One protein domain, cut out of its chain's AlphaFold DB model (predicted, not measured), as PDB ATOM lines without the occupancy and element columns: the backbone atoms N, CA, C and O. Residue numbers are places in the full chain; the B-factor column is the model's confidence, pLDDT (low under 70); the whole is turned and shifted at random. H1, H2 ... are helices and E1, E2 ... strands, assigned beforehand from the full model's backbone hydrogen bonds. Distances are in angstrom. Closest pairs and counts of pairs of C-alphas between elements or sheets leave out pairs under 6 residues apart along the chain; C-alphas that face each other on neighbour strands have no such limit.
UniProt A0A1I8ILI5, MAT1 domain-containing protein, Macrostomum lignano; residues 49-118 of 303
ATOM      1  N   GLU A  49      16.547  12.806   9.390       74.81
ATOM      2  CA  GLU A  49      16.853  11.726  10.313       74.81
ATOM      3  C   GLU A  49      17.766  10.665   9.691       74.81
ATOM      4  O   GLU A  49      17.663  10.333   8.505       74.81
ATOM      5  N   GLN A  50      18.646  10.101  10.516       78.31
ATOM      6  CA  GLN A  50      19.454   8.941  10.170       78.31
ATOM      7  C   GLN A  50      18.630   7.656  10.340       78.31
ATOM      8  O   GLN A  50      18.220   7.332  11.449       78.31
ATOM      9  N   LEU A  51      18.429   6.896   9.259       77.50
ATOM     10  CA  LEU A  51      17.766   5.583   9.316       77.50
ATOM     11  C   LEU A  51      18.743   4.424   9.490       77.50
ATOM     12  O   LEU A  51      18.323   3.309   9.791       77.50
ATOM     13  N   GLY A  52      20.027   4.644   9.220       77.75
ATOM     14  CA  GLY A  52      20.971   3.544   9.161       77.75
ATOM     15  C   GLY A  52      22.418   3.938   8.912       77.75
ATOM     16  O   GLY A  52      22.798   5.113   8.936       77.75
ATOM     17  N   SER A  53      23.232   2.926   8.646       77.19
ATOM     18  CA  SER A  53      24.642   3.044   8.283       77.19
ATOM     19  C   SER A  53      24.936   2.208   7.042       77.19
ATOM     20  O   SER A  53      24.345   1.152   6.824       77.19
ATOM     21  N   TRP A  54      25.857   2.691   6.218       77.62
ATOM     22  CA  TRP A  54      26.368   1.952   5.072       77.62
ATOM     23  C   TRP A  54      27.886   1.871   5.182       77.62
ATOM     24  O   TRP A  54      28.542   2.861   5.497       77.62
ATOM     25  N   ASP A  55      28.440   0.686   4.950       78.44
ATOM     26  CA  ASP A  55      29.877   0.502   4.823       78.44
ATOM     27  C   ASP A  55      30.254   0.528   3.332       78.44
ATOM     28  O   ASP A  55      29.866  -0.381   2.587       78.44
ATOM     29  N   PRO A  56      30.985   1.558   2.867       77.75
ATOM     30  CA  PRO A  56      31.424   1.649   1.481       77.75
ATOM     31  C   PRO A  56      32.488   0.602   1.154       77.75
ATOM     32  O   PRO A  56      32.773   0.368  -0.022       77.75
ATOM     33  N   LEU A  57      33.110   0.003   2.174       76.75
ATOM     34  CA  LEU A  57      34.102  -1.036   1.988       76.75
ATOM     35  C   LEU A  57      33.405  -2.365   1.727       76.75
ATOM     36  O   LEU A  57      32.536  -2.817   2.471       76.75
ATOM     37  N   VAL A  58      33.827  -3.001   0.640       80.06
ATOM     38  CA  VAL A  58      33.408  -4.359   0.317       80.06
ATOM     39  C   VAL A  58      34.016  -5.340   1.318       80.06
ATOM     40  O   VAL A  58      35.178  -5.218   1.713       80.06
ATOM     41  N   ASN A  59      33.224  -6.323   1.731       81.62
ATOM     42  CA  ASN A  59      33.679  -7.410   2.583       81.62
ATOM     43  C   ASN A  59      34.549  -8.408   1.785       81.62
ATOM     44  O   ASN A  59      34.768  -8.272   0.580       81.62
ATOM     45  N   THR A  60      35.024  -9.463   2.447       84.88
ATOM     46  CA  THR A  60      35.809 -10.541   1.812       84.88
ATOM     47  C   THR A  60      35.060 -11.308   0.717       84.88
ATOM     48  O   THR A  60      35.686 -12.036  -0.045       84.88
ATOM     49  N   HIS A  61      33.739 -11.162   0.645       78.38
ATOM     50  CA  HIS A  61      32.871 -11.751  -0.373       78.38
ATOM     51  C   HIS A  61      32.524 -10.762  -1.500       78.38
ATOM     52  O   HIS A  61      31.794 -11.121  -2.418       78.38
ATOM     53  N   GLY A  62      33.060  -9.535  -1.467       79.50
ATOM     54  CA  GLY A  62      32.773  -8.494  -2.456       79.50
ATOM     55  C   GLY A  62      31.444  -7.761  -2.238       79.50
ATOM     56  O   GLY A  62      31.018  -7.006  -3.107       79.50
ATOM     57  N   GLU A  63      30.786  -7.955  -1.097       80.50
ATOM     58  CA  GLU A  63      29.488  -7.357  -0.778       80.50
ATOM     59  C   GLU A  63      29.662  -6.106   0.088       80.50
ATOM     60  O   GLU A  63      30.537  -6.051   0.954       80.50
ATOM     61  N   GLN A  64      28.802  -5.108  -0.108       79.50
ATOM     62  CA  GLN A  64      28.735  -3.927   0.757       79.50
ATOM     63  C   GLN A  64      27.696  -4.137   1.859       79.50
ATOM     64  O   GLN A  64      26.627  -4.700   1.613       79.50
ATOM     65  N   LEU A  65      27.991  -3.655   3.065       77.00
ATOM     66  CA  LEU A  65      27.107  -3.823   4.218       77.00
ATOM     67  C   LEU A  65      26.215  -2.597   4.405       77.00
ATOM     68  O   LEU A  65      26.676  -1.459   4.414       77.00
ATOM     69  N   VAL A  66      24.920  -2.841   4.587       79.69
ATOM     70  CA  VAL A  66      23.891  -1.813   4.778       79.69
ATOM     71  C   VAL A  66      23.075  -2.215   6.006       79.69
ATOM     72  O   VAL A  66      22.477  -3.289   6.024       79.69
ATOM     73  N   GLY A  67      23.045  -1.366   7.031       80.00
ATOM     74  CA  GLY A  67      22.165  -1.514   8.191       80.00
ATOM     75  C   GLY A  67      21.077  -0.448   8.162       80.00
ATOM     76  O   GLY A  67      21.401   0.733   8.075       80.00
ATOM     77  N   VAL A  68      19.802  -0.842   8.234       81.88
ATOM     78  CA  VAL A  68      18.646   0.074   8.203       81.88
ATOM     79  C   VAL A  68      17.652  -0.287   9.304       81.88
ATOM     80  O   VAL A  68      17.316  -1.458   9.473       81.88
ATOM     81  N   ASP A  69      17.141   0.721  10.011       83.06
ATOM     82  CA  ASP A  69      15.989   0.587  10.899       83.06
ATOM     83  C   ASP A  69      14.692   0.491  10.077       83.06
ATOM     84  O   ASP A  69      14.187   1.477   9.528       83.06
ATOM     85  N   ILE A  70      14.149  -0.724   9.991       82.69
ATOM     86  CA  ILE A  70      12.923  -1.020   9.239       82.69
ATOM     87  C   ILE A  70      11.703  -0.345   9.878       82.69
ATOM     88  O   ILE A  70      10.825   0.132   9.160       82.69
ATOM     89  N   GLY A  71      11.638  -0.266  11.210       82.81
ATOM     90  CA  GLY A  71      10.510   0.352  11.908       82.81
ATOM     91  C   GLY A  71      10.421   1.840  11.592       82.81
ATOM     92  O   GLY A  71       9.346   2.360  11.275       82.81
ATOM     93  N   ARG A  72      11.572   2.520  11.583       81.75
ATOM     94  CA  ARG A  72      11.627   3.939  11.242       81.75
ATOM     95  C   ARG A  72      11.424   4.197   9.751       81.75
ATOM     96  O   ARG A  72      10.720   5.142   9.395       81.75
ATOM     97  N   LEU A  73      11.957   3.335   8.886       83.38
ATOM     98  CA  LEU A  73      11.674   3.361   7.449       83.38
ATOM     99  C   LEU A  73      10.162   3.289   7.181       83.38
ATOM    100  O   LEU A  73       9.617   4.152   6.493       83.38
ATOM    101  N   MET A  74       9.480   2.304   7.769       84.25
ATOM    102  CA  MET A  74       8.039   2.106   7.598       84.25
ATOM    103  C   MET A  74       7.223   3.269   8.164       84.25
ATOM    104  O   MET A  74       6.255   3.693   7.537       84.25
ATOM    105  N   HIS A  75       7.639   3.843   9.299       85.38
ATOM    106  CA  HIS A  75       7.021   5.051   9.845       85.38
ATOM    107  C   HIS A  75       7.032   6.198   8.828       85.38
ATOM    108  O   HIS A  75       5.986   6.785   8.558       85.38
ATOM    109  N   TRP A  76       8.181   6.502   8.222       84.06
ATOM    110  CA  TRP A  76       8.266   7.571   7.226       84.06
ATOM    111  C   TRP A  76       7.490   7.248   5.949       84.06
ATOM    112  O   TRP A  76       6.858   8.138   5.382       84.06
ATOM    113  N   MET A  77       7.470   5.983   5.523       84.00
ATOM    114  CA  MET A  77       6.645   5.551   4.392       84.00
ATOM    115  C   MET A  77       5.147   5.717   4.663       84.00
ATOM    116  O   MET A  77       4.418   6.159   3.775       84.00
ATOM    117  N   ALA A  78       4.695   5.463   5.893       86.62
ATOM    118  CA  ALA A  78       3.322   5.740   6.314       86.62
ATOM    119  C   ALA A  78       2.996   7.246   6.289       86.62
ATOM    120  O   ALA A  78       1.874   7.625   5.972       86.62
ATOM    121  N   HIS A  79       3.990   8.110   6.528       85.69
ATOM    122  CA  HIS A  79       3.876   9.566   6.366       85.69
ATOM    123  C   HIS A  79       4.038  10.029   4.903       85.69
ATOM    124  O   HIS A  79       4.216  11.218   4.637       85.69
ATOM    125  N   GLY A  80       3.988   9.106   3.938       82.94
ATOM    126  CA  GLY A  80       4.045   9.407   2.509       82.94
ATOM    127  C   GLY A  80       5.456   9.561   1.938       82.94
ATOM    128  O   GLY A  80       5.600   9.955   0.777       82.94
ATOM    129  N   ALA A  81       6.509   9.244   2.698       83.38
ATOM    130  CA  ALA A  81       7.864   9.227   2.157       83.38
ATOM    131  C   ALA A  81       8.015   8.092   1.133       83.38
ATOM    132  O   ALA A  81       7.679   6.938   1.397       83.38
ATOM    133  N   ARG A  82       8.557   8.411  -0.045       82.81
ATOM    134  CA  ARG A  82       8.821   7.425  -1.099       82.81
ATOM    135  C   ARG A  82      10.326   7.190  -1.233       82.81
ATOM    136  O   ARG A  82      11.059   8.169  -1.409       82.81
ATOM    137  N   PRO A  83      10.804   5.933  -1.181       83.69
ATOM    138  CA  PRO A  83      12.207   5.637  -1.442       83.69
ATOM    139  C   PRO A  83      12.584   5.993  -2.886       83.69
ATOM    140  O   PRO A  83      11.742   6.056  -3.784       83.69
ATOM    141  N   SER A  84      13.875   6.230  -3.125       82.31
ATOM    142  CA  SER A  84      14.394   6.378  -4.488       82.31
ATOM    143  C   SER A  84      14.282   5.056  -5.256       82.31
ATOM    144  O   SER A  84      14.198   3.992  -4.648       82.31
ATOM    145  N   LEU A  85      14.327   5.106  -6.591       83.25
ATOM    146  CA  LEU A  85      14.163   3.918  -7.440       83.25
ATOM    147  C   LEU A  85      15.141   2.789  -7.069       83.25
ATOM    148  O   LEU A  85      14.728   1.647  -6.909       83.25
ATOM    149  N   GLY A  86      16.424   3.109  -6.872       80.81
ATOM    150  CA  GLY A  86      17.429   2.117  -6.477       80.81
ATOM    151  C   GLY A  86      17.152   1.513  -5.100       80.81
ATOM    152  O   GLY A  86      17.216   0.300  -4.932       80.81
ATOM    153  N   VAL A  87      16.769   2.345  -4.132       82.00
ATOM    154  CA  VAL A  87      16.457   1.901  -2.766       82.00
ATOM    155  C   VAL A  87      15.176   1.059  -2.734       82.00
ATOM    156  O   VAL A  87      15.132   0.039  -2.056       82.00
ATOM    157  N   ALA A  88      14.161   1.425  -3.520       85.56
ATOM    158  CA  ALA A  88      12.927   0.661  -3.659       85.56
ATOM    159  C   ALA A  88      13.181  -0.732  -4.256       85.56
ATOM    160  O   ALA A  88      12.650  -1.717  -3.754       85.56
ATOM    161  N   ARG A  89      14.041  -0.833  -5.281       85.19
ATOM    162  CA  ARG A  89      14.471  -2.125  -5.841       85.19
ATOM    163  C   ARG A  89      15.206  -2.974  -4.811       85.19
ATOM    164  O   ARG A  89      14.903  -4.155  -4.690       85.19
ATOM    165  N   LEU A  90      16.150  -2.378  -4.075       84.56
ATOM    166  CA  LEU A  90      16.919  -3.075  -3.041       84.56
ATOM    167  C   LEU A  90      16.002  -3.631  -1.949       84.56
ATOM    168  O   LEU A  90      16.078  -4.815  -1.639       84.56
ATOM    169  N   PHE A  91      15.093  -2.813  -1.415       85.69
ATOM    170  CA  PHE A  91      14.133  -3.274  -0.413       85.69
ATOM    171  C   PHE A  91      13.100  -4.257  -0.971       85.69
ATOM    172  O   PHE A  91      12.650  -5.126  -0.228       85.69
ATOM    173  N   GLY A  92      12.769  -4.167  -2.262       87.31
ATOM    174  CA  GLY A  92      11.959  -5.159  -2.966       87.31
ATOM    175  C   GLY A  92      12.627  -6.536  -3.011       87.31
ATOM    176  O   GLY A  92      12.020  -7.541  -2.660       87.31
ATOM    177  N   LEU A  93      13.912  -6.579  -3.380       84.12
ATOM    178  CA  LEU A  93      14.705  -7.815  -3.412       84.12
ATOM    179  C   LEU A  93      15.004  -8.365  -2.010       84.12
ATOM    180  O   LEU A  93      15.082  -9.576  -1.833       84.12
ATOM    181  N   ALA A  94      15.139  -7.488  -1.012       84.38
ATOM    182  CA  ALA A  94      15.312  -7.868   0.390       84.38
ATOM    183  C   ALA A  94      14.013  -8.369   1.055       84.38
ATOM    184  O   ALA A  94      14.057  -8.824   2.196       84.38
ATOM    185  N   GLY A  95      12.861  -8.264   0.377       86.50
ATOM    186  CA  GLY A  95      11.554  -8.676   0.902       86.50
ATOM    187  C   GLY A  95      10.928  -7.704   1.910       86.50
ATOM    188  O   GLY A  95       9.945  -8.048   2.559       86.50
ATOM    189  N   VAL A  96      11.480  -6.495   2.054       87.38
ATOM    190  CA  VAL A  96      10.924  -5.429   2.908       87.38
ATOM    191  C   VAL A  96       9.774  -4.707   2.199       87.38
ATOM    192  O   VAL A  96       8.813  -4.289   2.841       87.38
ATOM    193  N   LEU A  97       9.867  -4.562   0.874       87.00
ATOM    194  CA  LEU A  97       8.841  -3.977   0.008       87.00
ATOM    195  C   LEU A  97       8.418  -4.983  -1.075       87.00
ATOM    196  O   LEU A  97       9.129  -5.962  -1.304       87.00
ATOM    197  N   PRO A  98       7.292  -4.756  -1.776       88.75
ATOM    198  CA  PRO A  98       6.975  -5.507  -2.985       88.75
ATOM    199  C   PRO A  98       8.091  -5.385  -4.030       88.75
ATOM    200  O   PRO A  98       8.759  -4.348  -4.124       88.75
ATOM    201  N   ILE A  99       8.280  -6.433  -4.837       89.38
ATOM    202  CA  ILE A  99       9.256  -6.424  -5.930       89.38
ATOM    203  C   ILE A  99       8.901  -5.278  -6.876       89.38
ATOM    204  O   ILE A  99       7.785  -5.172  -7.378       89.38
ATOM    205  N   HIS A 100       9.860  -4.384  -7.096       87.25
ATOM    206  CA  HIS A 100       9.645  -3.240  -7.965       87.25
ATOM    207  C   HIS A 100       9.568  -3.717  -9.433       87.25
ATOM    208  O   HIS A 100      10.452  -4.462  -9.854       87.25
ATOM    209  N   PRO A 101       8.633  -3.219 -10.271       86.69
ATOM    210  CA  PRO A 101       8.467  -3.673 -11.665       86.69
ATOM    211  C   PRO A 101       9.748  -3.550 -12.504       86.69
ATOM    212  O   PRO A 101      10.109  -4.425 -13.287       86.69
ATOM    213  N   SER A 102      10.510  -2.475 -12.299       82.12
ATOM    214  CA  SER A 102      11.820  -2.321 -12.936       82.12
ATOM    215  C   SER A 102      12.850  -3.421 -12.611       82.12
ATOM    216  O   SER A 102      13.705  -3.681 -13.456       82.12
ATOM    217  N   SER A 103      12.759  -4.097 -11.460       82.00
ATOM    218  CA  SER A 103      13.588  -5.271 -11.147       82.00
ATOM    219  C   SER A 103      13.182  -6.492 -11.975       82.00
ATOM    220  O   SER A 103      14.049  -7.205 -12.476       82.00
ATOM    221  N   GLU A 104      11.880  -6.712 -12.181       81.81
ATOM    222  CA  GLU A 104      11.377  -7.799 -13.037       81.81
ATOM    223  C   GLU A 104      11.841  -7.612 -14.484       81.81
ATOM    224  O   GLU A 104      12.328  -8.540 -15.133       81.81
ATOM    225  N   LEU A 105      11.776  -6.377 -14.976       76.44
ATOM    226  CA  LEU A 105      12.239  -6.048 -16.316       76.44
ATOM    227  C   LEU A 105      13.756  -6.222 -16.475       76.44
ATOM    228  O   LEU A 105      14.223  -6.691 -17.514       76.44
ATOM    229  N   GLU A 106      14.542  -5.869 -15.457       79.94
ATOM    230  CA  GLU A 106      15.984  -6.126 -15.455       79.94
ATOM    231  C   GLU A 106      16.303  -7.622 -15.485       79.94
ATOM    232  O   GLU A 106      17.188  -8.030 -16.244       79.94
ATOM    233  N   ALA A 107      15.545  -8.446 -14.761       75.12
ATOM    234  CA  ALA A 107      15.672  -9.899 -14.827       75.12
ATOM    235  C   ALA A 107      15.358 -10.433 -16.238       75.12
ATOM    236  O   ALA A 107      16.129 -11.226 -16.785       75.12
ATOM    237  N   LEU A 108      14.293  -9.939 -16.880       84.00
ATOM    238  CA  LEU A 108      13.948 -10.303 -18.260       84.00
ATOM    239  C   LEU A 108      15.051  -9.908 -19.256       84.00
ATOM    240  O   LEU A 108      15.422 -10.696 -20.133       84.00
ATOM    241  N   ARG A 109      15.619  -8.705 -19.112       79.50
ATOM    242  CA  ARG A 109      16.756  -8.237 -19.926       79.50
ATOM    243  C   ARG A 109      17.978  -9.112 -19.742       79.50
ATOM    244  O   ARG A 109      18.643  -9.450 -20.723       79.50
ATOM    245  N   LEU A 110      18.285  -9.456 -18.496       79.31
ATOM    246  CA  LEU A 110      19.398 -10.329 -18.177       79.31
ATOM    247  C   LEU A 110      19.189 -11.707 -18.812       79.31
ATOM    248  O   LEU A 110      20.097 -12.193 -19.474       79.31
ATOM    249  N   GLY A 111      17.979 -12.271 -18.748       84.50
ATOM    250  CA  GLY A 111      17.638 -13.527 -19.424       84.50
ATOM    251  C   GLY A 111      17.861 -13.484 -20.942       84.50
ATOM    252  O   GLY A 111      18.445 -14.404 -21.516       84.50
ATOM    253  N   ARG A 112      17.487 -12.382 -21.609       83.00
ATOM    254  CA  ARG A 112      17.769 -12.181 -23.046       83.00
ATOM    255  C   ARG A 112      19.265 -12.069 -23.346       83.00
ATOM    256  O   ARG A 112      19.735 -12.619 -24.334       83.00
ATOM    257  N   ARG A 113      20.028 -11.377 -22.496       83.06
ATOM    258  CA  ARG A 113      21.490 -11.267 -22.643       83.06
ATOM    259  C   ARG A 113      22.178 -12.606 -22.432       83.06
ATOM    260  O   ARG A 113      23.051 -12.949 -23.215       83.06
ATOM    261  N   LEU A 114      21.772 -13.357 -21.411       78.25
ATOM    262  CA  LEU A 114      22.325 -14.673 -21.101       78.25
ATOM    263  C   LEU A 114      21.996 -15.688 -22.198       78.25
ATOM    264  O   LEU A 114      22.884 -16.424 -22.607       78.25
ATOM    265  N   SER A 115      20.772 -15.685 -22.739       81.06
ATOM    266  CA  SER A 115      20.405 -16.541 -23.882       81.06
ATOM    267  C   SER A 115      21.147 -16.162 -25.167       81.06
ATOM    268  O   SER A 115      21.673 -17.042 -25.842       81.06
ATOM    269  N   ALA A 116      21.280 -14.866 -25.469       79.62
ATOM    270  CA  ALA A 116      22.072 -14.395 -26.606       79.62
ATOM    271  C   ALA A 116      23.581 -14.664 -26.441       79.62
ATOM    272  O   ALA A 116      24.280 -14.916 -27.422       79.62
ATOM    273  N   ALA A 117      24.102 -14.613 -25.213       75.56
ATOM    274  CA  ALA A 117      25.483 -14.986 -24.912       75.56
ATOM    275  C   ALA A 117      25.686 -16.505 -25.017       75.56
ATOM    276  O   ALA A 117      26.691 -16.951 -25.561       75.56
ATOM    277  N   ALA A 118      24.711 -17.301 -24.571       75.25
ATOM    278  CA  ALA A 118      24.732 -18.755 -24.704       75.25
ATOM    279  C   ALA A 118      24.717 -19.203 -26.176       75.25
ATOM    280  O   ALA A 118      25.418 -20.146 -26.526       75.25
TER     281      ALA A 118
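This is residues 49 to 118 of the 303 residues of the protein "MAT1 domain-containing protein" of Macrostomum lignano (UniProt A0A1I8ILI5). A long two-stranded hairpin, E1 with E2, and a long helix, H3, make two arms of a loose, open shape, running much the same way in space from N to C along E1 and H3; two short helices, H1 by the end of the hairpin where E1 begins and E2 ends, and H2 between the two arms, lead from one to the other. Contacts between the parts are few, and residues 105 to 118 of H3 stick out free. The printed part has 70 residues, with two named strands and three named helices in the order E1, E2, H1, H2, H3; the one sheet, E1 - E2, is antiparallel, and the class is mixed, helices and strands. The whole is loose, with a radius of gyration of the C-alphas of 15.2 A, and flat, spanning 46 by 32 by 16 A.

E1, residues 49 to 58, and E2, residues 64 to 68, are antiparallel neighbours and a hairpin, their directions at 166 degrees. The C-alphas of Gly 52 and Val 68 face each other at 4.3 A. N 55 and O 65, 2.8 A apart, and N 53 and O 67, 2.9 A apart, are within hydrogen-bond range. H1, residues 70 to 78, follows E2 after one residue, a tight link. The closest C-alphas of E1 and H1 are those of Leu 51 and Arg 72, 6.6 A apart. H2, residues 85 to 93, is apart from H1 and from both strands. H3, residues 101 to 118, is close to H2 but not clearly touching it; their closest C-alphas are those of Arg 89 and Ser 103, 6.2 A apart. The lines of H2 and H3 stand about perpendicular, at 78 degrees. H3 is apart from E1, E2 and H1. In H1, H2 and H3 every O i to N i+4 pair is within hydrogen-bond range.

E1 begins at C-alpha 49, (16.853, 11.726, 10.313), and is 25.2 A long from first to last C-alpha; E2 is 13.2 A long. H1 measures 12.1 A and H2 12.4 A, with C-alpha 85 at (14.163, 3.918, -7.440). H3 is 25.7 A long and ends at C-alpha 118, (24.732, -18.755, -24.704).

The two C-alphas farthest apart are those of Glu 49 and Ala 118, at 47.1 A. Without residues 105 to 118 the body spans 37 by 30 by 16 A. The printed part has no cut. The links E1 to E2 and E2 to H1 are tight, those from H1 to H2 and from H2 to H3 short. The mean pLDDT of the printed part is 81.9, and no printed residue is under 70.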